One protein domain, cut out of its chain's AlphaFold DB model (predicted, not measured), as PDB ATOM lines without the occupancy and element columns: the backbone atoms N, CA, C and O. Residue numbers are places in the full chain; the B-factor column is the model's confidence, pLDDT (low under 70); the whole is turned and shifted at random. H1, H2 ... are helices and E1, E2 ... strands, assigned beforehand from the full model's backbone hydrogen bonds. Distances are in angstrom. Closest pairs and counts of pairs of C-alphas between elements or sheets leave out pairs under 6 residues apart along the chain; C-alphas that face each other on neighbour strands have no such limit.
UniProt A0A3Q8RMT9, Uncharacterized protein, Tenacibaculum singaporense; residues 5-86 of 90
ATOM      1  N   LYS A   5     -56.039  11.907 -25.280       91.69
ATOM      2  CA  LYS A   5     -55.052  11.347 -24.357       91.69
ATOM      3  C   LYS A   5     -53.906  10.747 -25.171       91.69
ATOM      4  O   LYS A   5     -54.155   9.900 -26.027       91.69
ATOM      5  N   TYR A   6     -52.681  11.206 -24.925       89.12
ATOM      6  CA  TYR A   6     -51.479  10.622 -25.522       89.12
ATOM      7  C   TYR A   6     -50.915   9.534 -24.604       89.12
ATOM      8  O   TYR A   6     -50.709   8.401 -25.030       89.12
ATOM      9  N   ASN A   7     -50.734   9.865 -23.326       91.38
ATOM     10  CA  ASN A   7     -50.369   8.943 -22.252       91.38
ATOM     11  C   ASN A   7     -50.965   9.449 -20.922       91.38
ATOM     12  O   ASN A   7     -51.856  10.299 -20.930       91.38
ATOM     13  N   ASP A   8     -50.537   8.897 -19.787       89.62
ATOM     14  CA  ASP A   8     -51.041   9.312 -18.472       89.62
ATOM     15  C   ASP A   8     -50.633  10.742 -18.082       89.62
ATOM     16  O   ASP A   8     -51.366  11.397 -17.344       89.62
ATOM     17  N   ASP A   9     -49.533  11.251 -18.639       91.88
ATOM     18  CA  ASP A   9     -48.969  12.564 -18.310       91.88
ATOM     19  C   ASP A   9     -49.421  13.688 -19.250       91.88
ATOM     20  O   ASP A   9     -49.403  14.862 -18.871       91.88
ATOM     21  N   PHE A  10     -49.804  13.353 -20.483       92.56
ATOM     22  CA  PHE A  10     -50.068  14.316 -21.546       92.56
ATOM     23  C   PHE A  10     -51.376  14.018 -22.269       92.56
ATOM     24  O   PHE A  10     -51.607  12.938 -22.823       92.56
ATOM     25  N   SER A  11     -52.216  15.043 -22.343       93.81
ATOM     26  CA  SER A  11     -53.355  15.107 -23.252       93.81
ATOM     27  C   SER A  11     -53.252  16.364 -24.099       93.81
ATOM     28  O   SER A  11     -52.796  17.400 -23.624       93.81
ATOM     29  N   PHE A  12     -53.667  16.295 -25.358       92.56
ATOM     30  CA  PHE A  12     -53.577  17.439 -26.257       92.56
ATOM     31  C   PHE A  12     -54.832  17.617 -27.096       92.56
ATOM     32  O   PHE A  12     -55.539  16.668 -27.423       92.56
ATOM     33  N   GLU A  13     -55.083  18.849 -27.493       92.19
ATOM     34  CA  GLU A  13     -56.121  19.226 -28.428       92.19
ATOM     35  C   GLU A  13     -55.494  19.989 -29.593       92.19
ATOM     36  O   GLU A  13     -54.618  20.832 -29.405       92.19
ATOM     37  N   VAL A  14     -55.947  19.692 -30.811       90.69
ATOM     38  CA  VAL A  14     -55.597  20.489 -31.988       90.69
ATOM     39  C   VAL A  14     -56.543  21.681 -32.023       90.69
ATOM     40  O   VAL A  14     -57.729  21.507 -32.293       90.69
ATOM     41  N   VAL A  15     -56.024  22.871 -31.728       89.50
ATOM     42  CA  VAL A  15     -56.795  24.120 -31.793       89.50
ATOM     43  C   VAL A  15     -56.884  24.579 -33.244       89.50
ATOM     44  O   VAL A  15     -57.960  24.905 -33.734       89.50
ATOM     45  N   GLU A  16     -55.756  24.546 -33.949       87.00
ATOM     46  CA  GLU A  16     -55.665  24.937 -35.351       87.00
ATOM     47  C   GLU A  16     -54.521  24.179 -36.032       87.00
ATOM     48  O   GLU A  16     -53.481  23.932 -35.422       87.00
ATOM     49  N   SER A  17     -54.698  23.785 -37.293       85.19
ATOM     50  CA  SER A  17     -53.694  23.007 -38.023       85.19
ATOM     51  C   SER A  17     -53.615  23.385 -39.494       85.19
ATOM     52  O   SER A  17     -54.615  23.297 -40.206       85.19
ATOM     53  N   GLY A  18     -52.410  23.709 -39.966       81.06
ATOM     54  CA  GLY A  18     -52.131  23.882 -41.390       81.06
ATOM     55  C   GLY A  18     -52.597  25.217 -41.977       81.06
ATOM     56  O   GLY A  18     -52.682  25.326 -43.201       81.06
ATOM     57  N   GLN A  19     -52.881  26.224 -41.145       86.06
ATOM     58  CA  GLN A  19     -53.135  27.577 -41.641       86.06
ATOM     59  C   GLN A  19     -51.879  28.162 -42.272       86.06
ATOM     60  O   GLN A  19     -50.776  27.862 -41.835       86.06
ATOM     61  N   LYS A  20     -52.032  28.971 -43.320       88.69
ATOM     62  CA  LYS A  20     -50.897  29.609 -43.988       88.69
ATOM     63  C   LYS A  20     -50.802  31.062 -43.571       88.69
ATOM     64  O   LYS A  20     -51.798  31.778 -43.628       88.69
ATOM     65  N   ASP A  21     -49.607  31.494 -43.199       87.94
ATOM     66  CA  ASP A  21     -49.338  32.912 -42.996       87.94
ATOM     67  C   ASP A  21     -49.137  33.646 -44.335       87.94
ATOM     68  O   ASP A  21     -49.177  33.053 -45.416       87.94
ATOM     69  N   SER A  22     -48.896  34.958 -44.278       86.12
ATOM     70  CA  SER A  22     -48.653  35.781 -45.472       86.12
ATOM     71  C   SER A  22     -47.397  35.375 -46.257       86.12
ATOM     72  O   SER A  22     -47.301  35.669 -47.447       86.12
ATOM     73  N   SER A  23     -46.434  34.703 -45.620       85.75
ATOM     74  CA  SER A  23     -45.245  34.134 -46.268       85.75
ATOM     75  C   SER A  23     -45.515  32.753 -46.889       85.75
ATOM     76  O   SER A  23     -44.709  32.252 -47.674       85.75
ATOM     77  N   GLY A  24     -46.671  32.157 -46.591       85.25
ATOM     78  CA  GLY A  24     -47.081  30.828 -47.018       85.25
ATOM     79  C   GLY A  24     -46.630  29.704 -46.085       85.25
ATOM     80  O   GLY A  24     -46.885  28.546 -46.423       85.25
ATOM     81  N   ASP A  25     -45.983  30.023 -44.960       88.94
ATOM     82  CA  ASP A  25     -45.562  29.072 -43.931       88.94
ATOM     83  C   ASP A  25     -46.771  28.515 -43.182       88.94
ATOM     84  O   ASP A  25     -47.795  29.182 -43.048       88.94
ATOM     85  N   TYR A  26     -46.651  27.288 -42.679       89.12
ATOM     86  CA  TYR A  26     -47.741  26.609 -41.993       89.12
ATOM     87  C   TYR A  26     -47.729  26.898 -40.495       89.12
ATOM     88  O   TYR A  26     -46.724  26.713 -39.815       89.12
ATOM     89  N   ILE A  27     -48.880  27.280 -39.973       90.19
ATOM     90  CA  ILE A  27     -49.144  27.548 -38.573       90.19
ATOM     91  C   ILE A  27     -49.999  26.420 -38.014       90.19
ATOM     92  O   ILE A  27     -50.951  25.951 -38.645       90.19
ATOM     93  N   TYR A  28     -49.656  25.999 -36.803       90.06
ATOM     94  CA  TYR A  28     -50.524  25.151 -36.011       90.06
ATOM     95  C   TYR A  28     -50.498  25.609 -34.557       90.06
ATOM     96  O   TYR A  28     -49.508  26.182 -34.086       90.06
ATOM     97  N   PHE A  29     -51.573  25.286 -33.853       91.25
ATOM     98  CA  PHE A  29     -51.755  25.532 -32.438       91.25
ATOM     99  C   PHE A  29     -52.257  24.253 -31.771       91.25
ATOM    100  O   PHE A  29     -53.268  23.676 -32.186       91.25
ATOM    101  N   TYR A  30     -51.572  23.835 -30.711       91.19
ATOM    102  CA  TYR A  30     -51.975  22.696 -29.893       91.19
ATOM    103  C   TYR A  30     -52.158  23.146 -28.457       91.19
ATOM    104  O   TYR A  30     -51.292  23.819 -27.909       91.19
ATOM    105  N   LYS A  31     -53.264  22.747 -27.839       93.06
ATOM    106  CA  LYS A  31     -53.510  22.966 -26.420       93.06
ATOM    107  C   LYS A  31     -53.120  21.722 -25.641       93.06
ATOM    108  O   LYS A  31     -53.611  20.641 -25.948       93.06
ATOM    109  N   ILE A  32     -52.237  21.865 -24.662       93.12
ATOM    110  CA  ILE A  32     -51.628  20.761 -23.923       93.12
ATOM    111  C   ILE A  32     -52.082  20.809 -22.476       93.12
ATOM    112  O   ILE A  32     -51.906  21.811 -21.788       93.12
ATOM    113  N   LEU A  33     -52.634  19.694 -22.016       93.00
ATOM    114  CA  LEU A  33     -52.912  19.428 -20.617       93.00
ATOM    115  C   LEU A  33     -51.864  18.474 -20.072       93.00
ATOM    116  O   LEU A  33     -51.753  17.335 -20.529       93.00
ATOM    117  N   SER A  34     -51.122  18.950 -19.081       91.81
ATOM    118  CA  SER A  34     -50.165  18.152 -18.333       91.81
ATOM    119  C   SER A  34     -49.872  18.813 -16.995       91.81
ATOM    120  O   SER A  34     -49.825  20.038 -16.916       91.81
ATOM    121  N   SER A  35     -49.651  18.009 -15.961       90.44
ATOM    122  CA  SER A  35     -49.115  18.454 -14.670       90.44
ATOM    123  C   SER A  35     -47.580  18.462 -14.636       90.44
ATOM    124  O   SER A  35     -46.995  18.798 -13.606       90.44
ATOM    125  N   GLN A  36     -46.923  18.072 -15.733       92.94
ATOM    126  CA  GLN A  36     -45.469  17.991 -15.823       92.94
ATOM    127  C   GLN A  36     -44.823  19.389 -15.886       92.94
ATOM    128  O   GLN A  36     -45.459  20.353 -16.325       92.94
ATOM    129  N   PRO A  37     -43.545  19.527 -15.484       90.25
ATOM    130  CA  PRO A  37     -42.807  20.781 -15.604       90.25
ATOM    131  C   PRO A  37     -42.766  21.319 -17.043       90.25
ATOM    132  O   PRO A  37     -42.681  20.556 -18.004       90.25
ATOM    133  N   GLU A  38     -42.712  22.647 -17.205       86.25
ATOM    134  CA  GLU A  38     -42.708  23.320 -18.521       86.25
ATOM    135  C   GLU A  38     -41.635  22.769 -19.477       86.25
ATOM    136  O   GLU A  38     -41.864  22.637 -20.679       86.25
ATOM    137  N   LYS A  39     -40.457  22.415 -18.950       89.06
ATOM    138  CA  LYS A  39     -39.370  21.814 -19.734       89.06
ATOM    139  C   LYS A  39     -39.802  20.503 -20.402       89.06
ATOM    140  O   LYS A  39     -39.495  20.298 -21.577       89.06
ATOM    141  N   ASP A  40     -40.515  19.655 -19.676       90.75
ATOM    142  CA  ASP A  40     -40.948  18.343 -20.153       90.75
ATOM    143  C   ASP A  40     -42.133  18.481 -21.109       90.75
ATOM    144  O   ASP A  40     -42.169  17.817 -22.145       90.75
ATOM    145  N   VAL A  41     -43.037  19.434 -20.848       90.25
ATOM    146  CA  VAL A  41     -44.111  19.802 -21.784       90.25
ATOM    147  C   VAL A  41     -43.533  20.295 -23.112       90.25
ATOM    148  O   VAL A  41     -43.956  19.845 -24.176       90.25
ATOM    149  N   LYS A  42     -42.520  21.171 -23.078       87.50
ATOM    150  CA  LYS A  42     -41.827  21.643 -24.288       87.50
ATOM    151  C   LYS A  42     -41.161  20.502 -25.051       87.50
ATOM    152  O   LYS A  42     -41.246  20.469 -26.277       87.50
ATOM    153  N   HIS A  43     -40.517  19.575 -24.346       89.44
ATOM    154  CA  HIS A  43     -39.892  18.417 -24.977       89.44
ATOM    155  C   HIS A  43     -40.937  17.505 -25.634       89.44
ATOM    156  O   HIS A  43     -40.797  17.162 -26.805       89.44
ATOM    157  N   PHE A  44     -42.032  17.201 -24.929       90.12
ATOM    158  CA  PHE A  44     -43.161  16.442 -25.469       90.12
ATOM    159  C   PHE A  44     -43.707  17.072 -26.755       90.12
ATOM    160  O   PHE A  44     -43.859  16.382 -27.764       90.12
ATOM    161  N   CYS A  45     -43.946  18.381 -26.718       88.38
ATOM    162  CA  CYS A  45     -44.406  19.195 -27.833       88.38
ATOM    163  C   CYS A  45     -43.540  19.024 -29.093       88.38
ATOM    164  O   CYS A  45     -44.045  18.649 -30.149       88.38
ATOM    165  N   ILE A  46     -42.231  19.251 -28.973       83.88
ATOM    166  CA  ILE A  46     -41.298  19.212 -30.109       83.88
ATOM    167  C   ILE A  46     -41.122  17.788 -30.659       83.88
ATOM    168  O   ILE A  46     -41.040  17.602 -31.871       83.88
ATOM    169  N   GLU A  47     -41.078  16.780 -29.786       84.75
ATOM    170  CA  GLU A  47     -40.786  15.396 -30.182       84.75
ATOM    171  C   GLU A  47     -42.008  14.638 -30.717       84.75
ATOM    172  O   GLU A  47     -41.857  13.674 -31.476       84.75
ATOM    173  N   ASN A  48     -43.228  15.020 -30.316       85.12
ATOM    174  CA  ASN A  48     -44.427  14.202 -30.544       85.12
ATOM    175  C   ASN A  48     -45.549  14.892 -31.309       85.12
ATOM    176  O   ASN A  48     -46.383  14.190 -31.884       85.12
ATOM    177  N   LEU A  49     -45.585  16.223 -31.333       80.25
ATOM    178  CA  LEU A  49     -46.613  16.981 -32.037       80.25
ATOM    179  C   LEU A  49     -46.041  17.549 -33.342       80.25
ATOM    180  O   LEU A  49     -44.829  17.565 -33.531       80.25
ATOM    181  N   TYR A  50     -46.915  18.034 -34.233       72.44
ATOM    182  CA  TYR A  50     -46.606  18.502 -35.600       72.44
ATOM    183  C   TYR A  50     -46.308  17.374 -36.592       72.44
ATOM    184  O   TYR A  50     -45.949  16.263 -36.194       72.44
ATOM    185  N   PRO A  51     -46.492  17.604 -37.911       66.06
ATOM    186  CA  PRO A  51     -45.985  16.663 -38.900       66.06
ATOM    187  C   PRO A  51     -44.475  16.544 -38.687       66.06
ATOM    188  O   PRO A  51     -43.746  17.521 -38.843       66.06
ATOM    189  N   LYS A  52     -44.018  15.367 -38.253       65.69
ATOM    190  CA  LYS A  52     -42.614  15.165 -37.905       65.69
ATOM    191  C   LYS A  52     -41.744  15.379 -39.146       65.69
ATOM    192  O   LYS A  52     -42.010  14.735 -40.167       65.69
ATOM    193  N   PRO A  53     -40.694  16.214 -39.078       55.81
ATOM    194  CA  PRO A  53     -39.640  16.146 -40.067       55.81
ATOM    195  C   PRO A  53     -39.045  14.736 -40.057       55.81
ATOM    196  O   PRO A  53     -38.493  14.286 -39.057       55.81
ATOM    197  N   GLN A  54     -39.156  14.017 -41.170       60.75
ATOM    198  CA  GLN A  54     -38.326  12.845 -41.407       60.75
ATOM    199  C   GLN A  54     -36.870  13.315 -41.519       60.75
ATOM    200  O   GLN A  54     -36.533  14.119 -42.389       60.75
ATOM    201  N   LYS A  55     -36.021  12.825 -40.611       57.19
ATOM    202  CA  LYS A  55     -34.632  13.265 -40.396       57.19
ATOM    203  C   LYS A  55     -33.760  13.259 -41.664       57.19
ATOM    204  O   LYS A  55     -32.829  14.051 -41.744       57.19
ATOM    205  N   ASP A  56     -34.123  12.458 -42.664       64.19
ATOM    206  CA  ASP A  56     -33.382  12.297 -43.924       64.19
ATOM    207  C   ASP A  56     -34.140  12.804 -45.163       64.19
ATOM    208  O   ASP A  56     -33.695  12.622 -46.295       64.19
ATOM    209  N   ASN A  57     -35.297  13.443 -44.977       64.06
ATOM    210  CA  ASN A  57     -36.089  13.971 -46.079       64.06
ATOM    211  C   ASN A  57     -35.894  15.498 -46.174       64.06
ATOM    212  O   ASN A  57     -36.290  16.221 -45.261       64.06
ATOM    213  N   PRO A  58     -35.319  16.035 -47.267       63.84
ATOM    214  CA  PRO A  58     -35.169  17.482 -47.450       63.84
ATOM    215  C   PRO A  58     -36.515  18.204 -47.633       63.84
ATOM    216  O   PRO A  58     -36.587  19.424 -47.503       63.84
ATOM    217  N   PHE A  59     -37.589  17.451 -47.889       66.38
ATOM    218  CA  PHE A  59     -38.983  17.896 -47.889       66.38
ATOM    219  C   PHE A  59     -39.663  17.651 -46.542       66.38
ATOM    220  O   PHE A  59     -40.878  17.468 -46.457       66.38
ATOM    221  N   SER A  60     -38.880  17.626 -45.473       67.81
ATOM    222  CA  SER A  60     -39.404  17.562 -44.127       67.81
ATOM    223  C   SER A  60     -39.807  18.938 -43.610       67.81
ATOM    224  O   SER A  60     -39.059  19.900 -43.783       67.81
ATOM    225  N   PRO A  61     -40.961  19.054 -42.939       73.69
ATOM    226  CA  PRO A  61     -41.382  20.294 -42.292       73.69
ATOM    227  C   PRO A  61     -40.341  20.788 -41.274       73.69
ATOM    228  O   PRO A  61     -40.054  20.111 -40.293       73.69
ATOM    229  N   ILE A  62     -39.791  21.987 -41.482       82.38
ATOM    230  CA  ILE A  62     -38.816  22.602 -40.566       82.38
ATOM    231  C   ILE A  62     -39.555  23.533 -39.607       82.38
ATOM    232  O   ILE A  62     -40.165  24.505 -40.057       82.38
ATOM    233  N   ILE A  63     -39.465  23.276 -38.299       85.38
ATOM    234  CA  ILE A  63     -39.928  24.223 -37.275       85.38
ATOM    235  C   ILE A  63     -39.000  25.439 -37.300       85.38
ATOM    236  O   ILE A  63     -37.800  25.314 -37.064       85.38
ATOM    237  N   ILE A  64     -39.555  26.612 -37.596       88.31
ATOM    238  CA  ILE A  64     -38.834  27.895 -37.572       88.31
ATOM    239  C   ILE A  64     -39.214  28.755 -36.367       88.31
ATOM    240  O   ILE A  64     -38.475  29.667 -36.016       88.31
ATOM    241  N   GLU A  65     -40.335  28.451 -35.711       89.75
ATOM    242  CA  GLU A  65     -40.740  29.099 -34.465       89.75
ATOM    243  C   GLU A  65     -41.529  28.117 -33.598       89.75
ATOM    244  O   GLU A  65     -42.399  27.406 -34.099       89.75
ATOM    245  N   PHE A  66     -41.234  28.103 -32.298       90.19
ATOM    246  CA  PHE A  66     -41.981  27.379 -31.273       90.19
ATOM    247  C   PHE A  66     -42.081  28.258 -30.027       90.19
ATOM    248  O   PHE A  66     -41.059  28.709 -29.506       90.19
ATOM    249  N   LYS A  67     -43.301  28.509 -29.544       91.88
ATOM    250  CA  LYS A  67     -43.530  29.300 -28.328       91.88
ATOM    251  C   LYS A  67     -44.790  28.867 -27.595       91.88
ATOM    252  O   LYS A  67     -45.747  28.400 -28.211       91.88
ATOM    253  N   ASN A  68     -44.802  29.087 -26.287       90.06
ATOM    254  CA  ASN A  68     -46.034  29.036 -25.517       90.06
ATOM    255  C   ASN A  68     -46.823  30.332 -25.779       90.06
ATOM    256  O   ASN A  68     -46.303  31.428 -25.574       90.06
ATOM    257  N   ALA A  69     -48.027  30.206 -26.329       87.88
ATOM    258  CA  ALA A  69     -48.904  31.320 -26.677       87.88
ATOM    259  C   ALA A  69     -49.800  31.741 -25.503       87.88
ATOM    260  O   ALA A  69     -50.330  32.851 -25.508       87.88
ATOM    261  N   THR A  70     -49.954  30.877 -24.497       85.19
ATOM    262  CA  THR A  70     -50.673  31.180 -23.256       85.19
ATOM    263  C   THR A  70     -49.816  30.832 -22.038       85.19
ATOM    264  O   THR A  70     -48.719  30.316 -22.172       85.19
ATOM    265  N   ASN A  71     -50.272  31.148 -20.831       81.75
ATOM    266  CA  ASN A  71     -49.630  30.677 -19.601       81.75
ATOM    267  C   ASN A  71     -50.723  30.419 -18.564       81.75
ATOM    268  O   ASN A  71     -50.896  31.177 -17.612       81.75
ATOM    269  N   LEU A  72     -51.568  29.441 -18.881       83.00
ATOM    270  CA  LEU A  72     -52.719  29.042 -18.082       83.00
ATOM    271  C   LEU A  72     -52.355  27.888 -17.143       83.00
ATOM    272  O   LEU A  72     -52.878  27.832 -16.037       83.00
ATOM    273  N   GLY A  73     -51.435  27.006 -17.549       75.56
ATOM    274  CA  GLY A  73     -51.030  25.851 -16.750       75.56
ATOM    275  C   GLY A  73     -52.127  24.788 -16.623       75.56
ATOM    276  O   GLY A  73     -53.065  24.741 -17.412       75.56
ATOM    277  N   PHE A  74     -51.989  23.878 -15.659       74.88
ATOM    278  CA  PHE A  74     -52.968  22.819 -15.387       74.88
ATOM    279  C   PHE A  74     -53.989  23.262 -14.326       74.88
ATOM    280  O   PHE A  74     -53.554  23.822 -13.315       74.88
ATOM    281  N   PRO A  75     -55.290  22.913 -14.449       81.88
ATOM    282  CA  PRO A  75     -55.938  22.039 -15.445       81.88
ATOM    283  C   PRO A  75     -56.469  22.737 -16.710       81.88
ATOM    284  O   PRO A  75     -57.175  22.114 -17.500       81.88
ATOM    285  N   GLU A  76     -56.189  24.018 -16.913       84.88
ATOM    286  CA  GLU A  76     -56.744  24.804 -18.017       84.88
ATOM    287  C   GLU A  76     -56.138  24.424 -19.376       84.88
ATOM    288  O   GLU A  76     -56.859  24.367 -20.377       84.88
ATOM    289  N   GLY A  77     -54.840  24.126 -19.390       86.12
ATOM    290  CA  GLY A  77     -54.014  23.729 -20.523       86.12
ATOM    291  C   GLY A  77     -53.382  24.901 -21.264       86.12
ATOM    292  O   GLY A  77     -54.047  25.889 -21.576       86.12
ATOM    293  N   ASP A  78     -52.108  24.750 -21.614       89.88
ATOM    294  CA  ASP A  78     -51.337  25.753 -22.344       89.88
ATOM    295  C   ASP A  78     -51.410  25.547 -23.854       89.88
ATOM    296  O   ASP A  78     -51.280  24.431 -24.354       89.88
ATOM    297  N   ILE A  79     -51.592  26.631 -24.601       90.69
ATOM    298  CA  ILE A  79     -51.592  26.631 -26.058       90.69
ATOM    299  C   ILE A  79     -50.179  26.901 -26.550       90.69
ATOM    300  O   ILE A  79     -49.626  27.973 -26.336       90.69
ATOM    301  N   TYR A  80     -49.629  25.961 -27.302       90.94
ATOM    302  CA  TYR A  80     -48.342  26.091 -27.957       90.94
ATOM    303  C   TYR A  80     -48.527  26.396 -29.442       90.94
ATOM    304  O   TYR A  80     -49.281  25.720 -30.145       90.94
ATOM    305  N   TYR A  81     -47.815  27.419 -29.906       90.62
ATOM    306  CA  TYR A  81     -47.750  27.858 -31.295       90.62
ATOM    307  C   TYR A  81     -46.495  27.321 -31.955       90.62
ATOM    308  O   TYR A  81     -45.402  27.424 -31.388       90.62
ATOM    309  N   TYR A  82     -46.651  26.788 -33.167       90.56
ATOM    310  CA  TYR A  82     -45.494  26.453 -33.968       90.56
ATOM    311  C   TYR A  82     -45.695  26.881 -35.416       90.56
ATOM    312  O   TYR A  82     -46.773  26.728 -36.004       90.56
ATOM    313  N   LYS A  83     -44.603  27.399 -35.974       89.25
ATOM    314  CA  LYS A  83     -44.487  27.834 -37.357       89.25
ATOM    315  C   LYS A  83     -43.564  26.883 -38.094       89.25
ATOM    316  O   LYS A  83     -42.406  26.704 -37.719       89.25
ATOM    317  N   ILE A  84     -44.086  26.286 -39.150       87.88
ATOM    318  CA  ILE A  84     -43.403  25.328 -40.001       87.88
ATOM    319  C   ILE A  84     -43.135  25.981 -41.350       87.88
ATOM    320  O   ILE A  84     -44.059  26.429 -42.029       87.88
ATOM    321  N   LYS A  85     -41.873  25.986 -41.767       86.00
ATOM    322  CA  LYS A  85     -41.469  26.554 -43.049       86.00
ATOM    323  C   LYS A  85     -42.151  25.835 -44.206       86.00
ATOM    324  O   LYS A  85     -42.100  24.605 -44.301       86.00
ATOM    325  N   LYS A  86     -42.721  26.599 -45.135       82.56
ATOM    326  CA  LYS A  86     -43.205  26.053 -46.401       82.56
ATOM    327  C   LYS A  86     -42.033  25.506 -47.204       82.56
ATOM    328  O   LYS A  86     -41.070  26.211 -47.512       82.56
TER     329      LYS A  86
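AT A GLANCE: This is residues 5 to 86 of the 90 residues of an uncharacterized protein of Tenacibaculum singaporense (UniProt A0A3Q8RMT9). One twisted antiparallel sheet of four strands has a single helix, H1, slanting over one face, while no named element covers the other face. The two hairpins E1 with E2 and E3 with E4 lie side by side in the sheet, E2 next to E4, and a loop, residues 49 to 61, leads from H1 back to the edge strand E3. The printed part has 82 residues, with four named strands and one named helix in the order E1, E2, H1, E3, E4; the sheet's order is E1, E2, E4, E3. The class is mixed, helices and strands. The whole is compact, with a radius of gyration of the C-alphas of 12.9 A, and spans 36 by 28 by 19 A.

IN THESE COORDINATES: The inner strands are E2, residues 26 to 33, 23.1 A long from first to last C-alpha, and E4, residues 78 to 85, 23.0 A. The edge strands are E1, residues 11 to 20, 25.4 A, and E3, residues 62 to 68, 17.9 A. H1 is residues 38 to 48, 15.2 A. E1 begins with C-alpha 11 at (-53.355, 15.107, -23.252), H1 begins with C-alpha 38 at (-42.708, 23.320, -18.521), and E4 ends with C-alpha 85 at (-41.469, 26.554, -43.049).

HOW THE PARTS SIT: E2 and E4 are antiparallel at 157 degrees, with N 30 and O 80 within hydrogen-bond range at 3.0 A and N 80 and O 30 at 2.8 A. On the other side of E2, E1 is antiparallel to it at 167 degrees, and the two form a hairpin; N 13 and O 31 are 2.8 A apart. E3 and E4 form a hairpin too, antiparallel at 160 degrees, with N 81 and O 67 at 2.8 A. The edge strands E1 and E3 are apart. H1 is on the sheet at a height over the sheet of 9.0 A. It lies over E4 and only just over E2, on which 3 of its C-alphas fall, and runs slantwise to the strands, at 43 degrees to E4 on the local plane. Its closest C-alphas to E4 are those of Cys 45 and Tyr 80, 7.9 A apart. H1 and E3 are near each other, with 7 pairs of C-alphas within 10 A. E2, H1 and E3 make a split strand-helix-strand unit, two strands that run the same way with E4 between them, and its crossover is right-handed. With H1 on one face, the sheet and helix make two layers. In H1 every O i to N i+4 pair is within hydrogen-bond range.

THE WHOLE: The two C-alphas farthest apart, those of Pro 58 and Pro 75, are 38.4 A apart. The printed part has no cut. The link from H1 to E3 is long, with 13 residues. The mean pLDDT of the printed part is 84.7, and residues 51 to 60, within that link, are under 70.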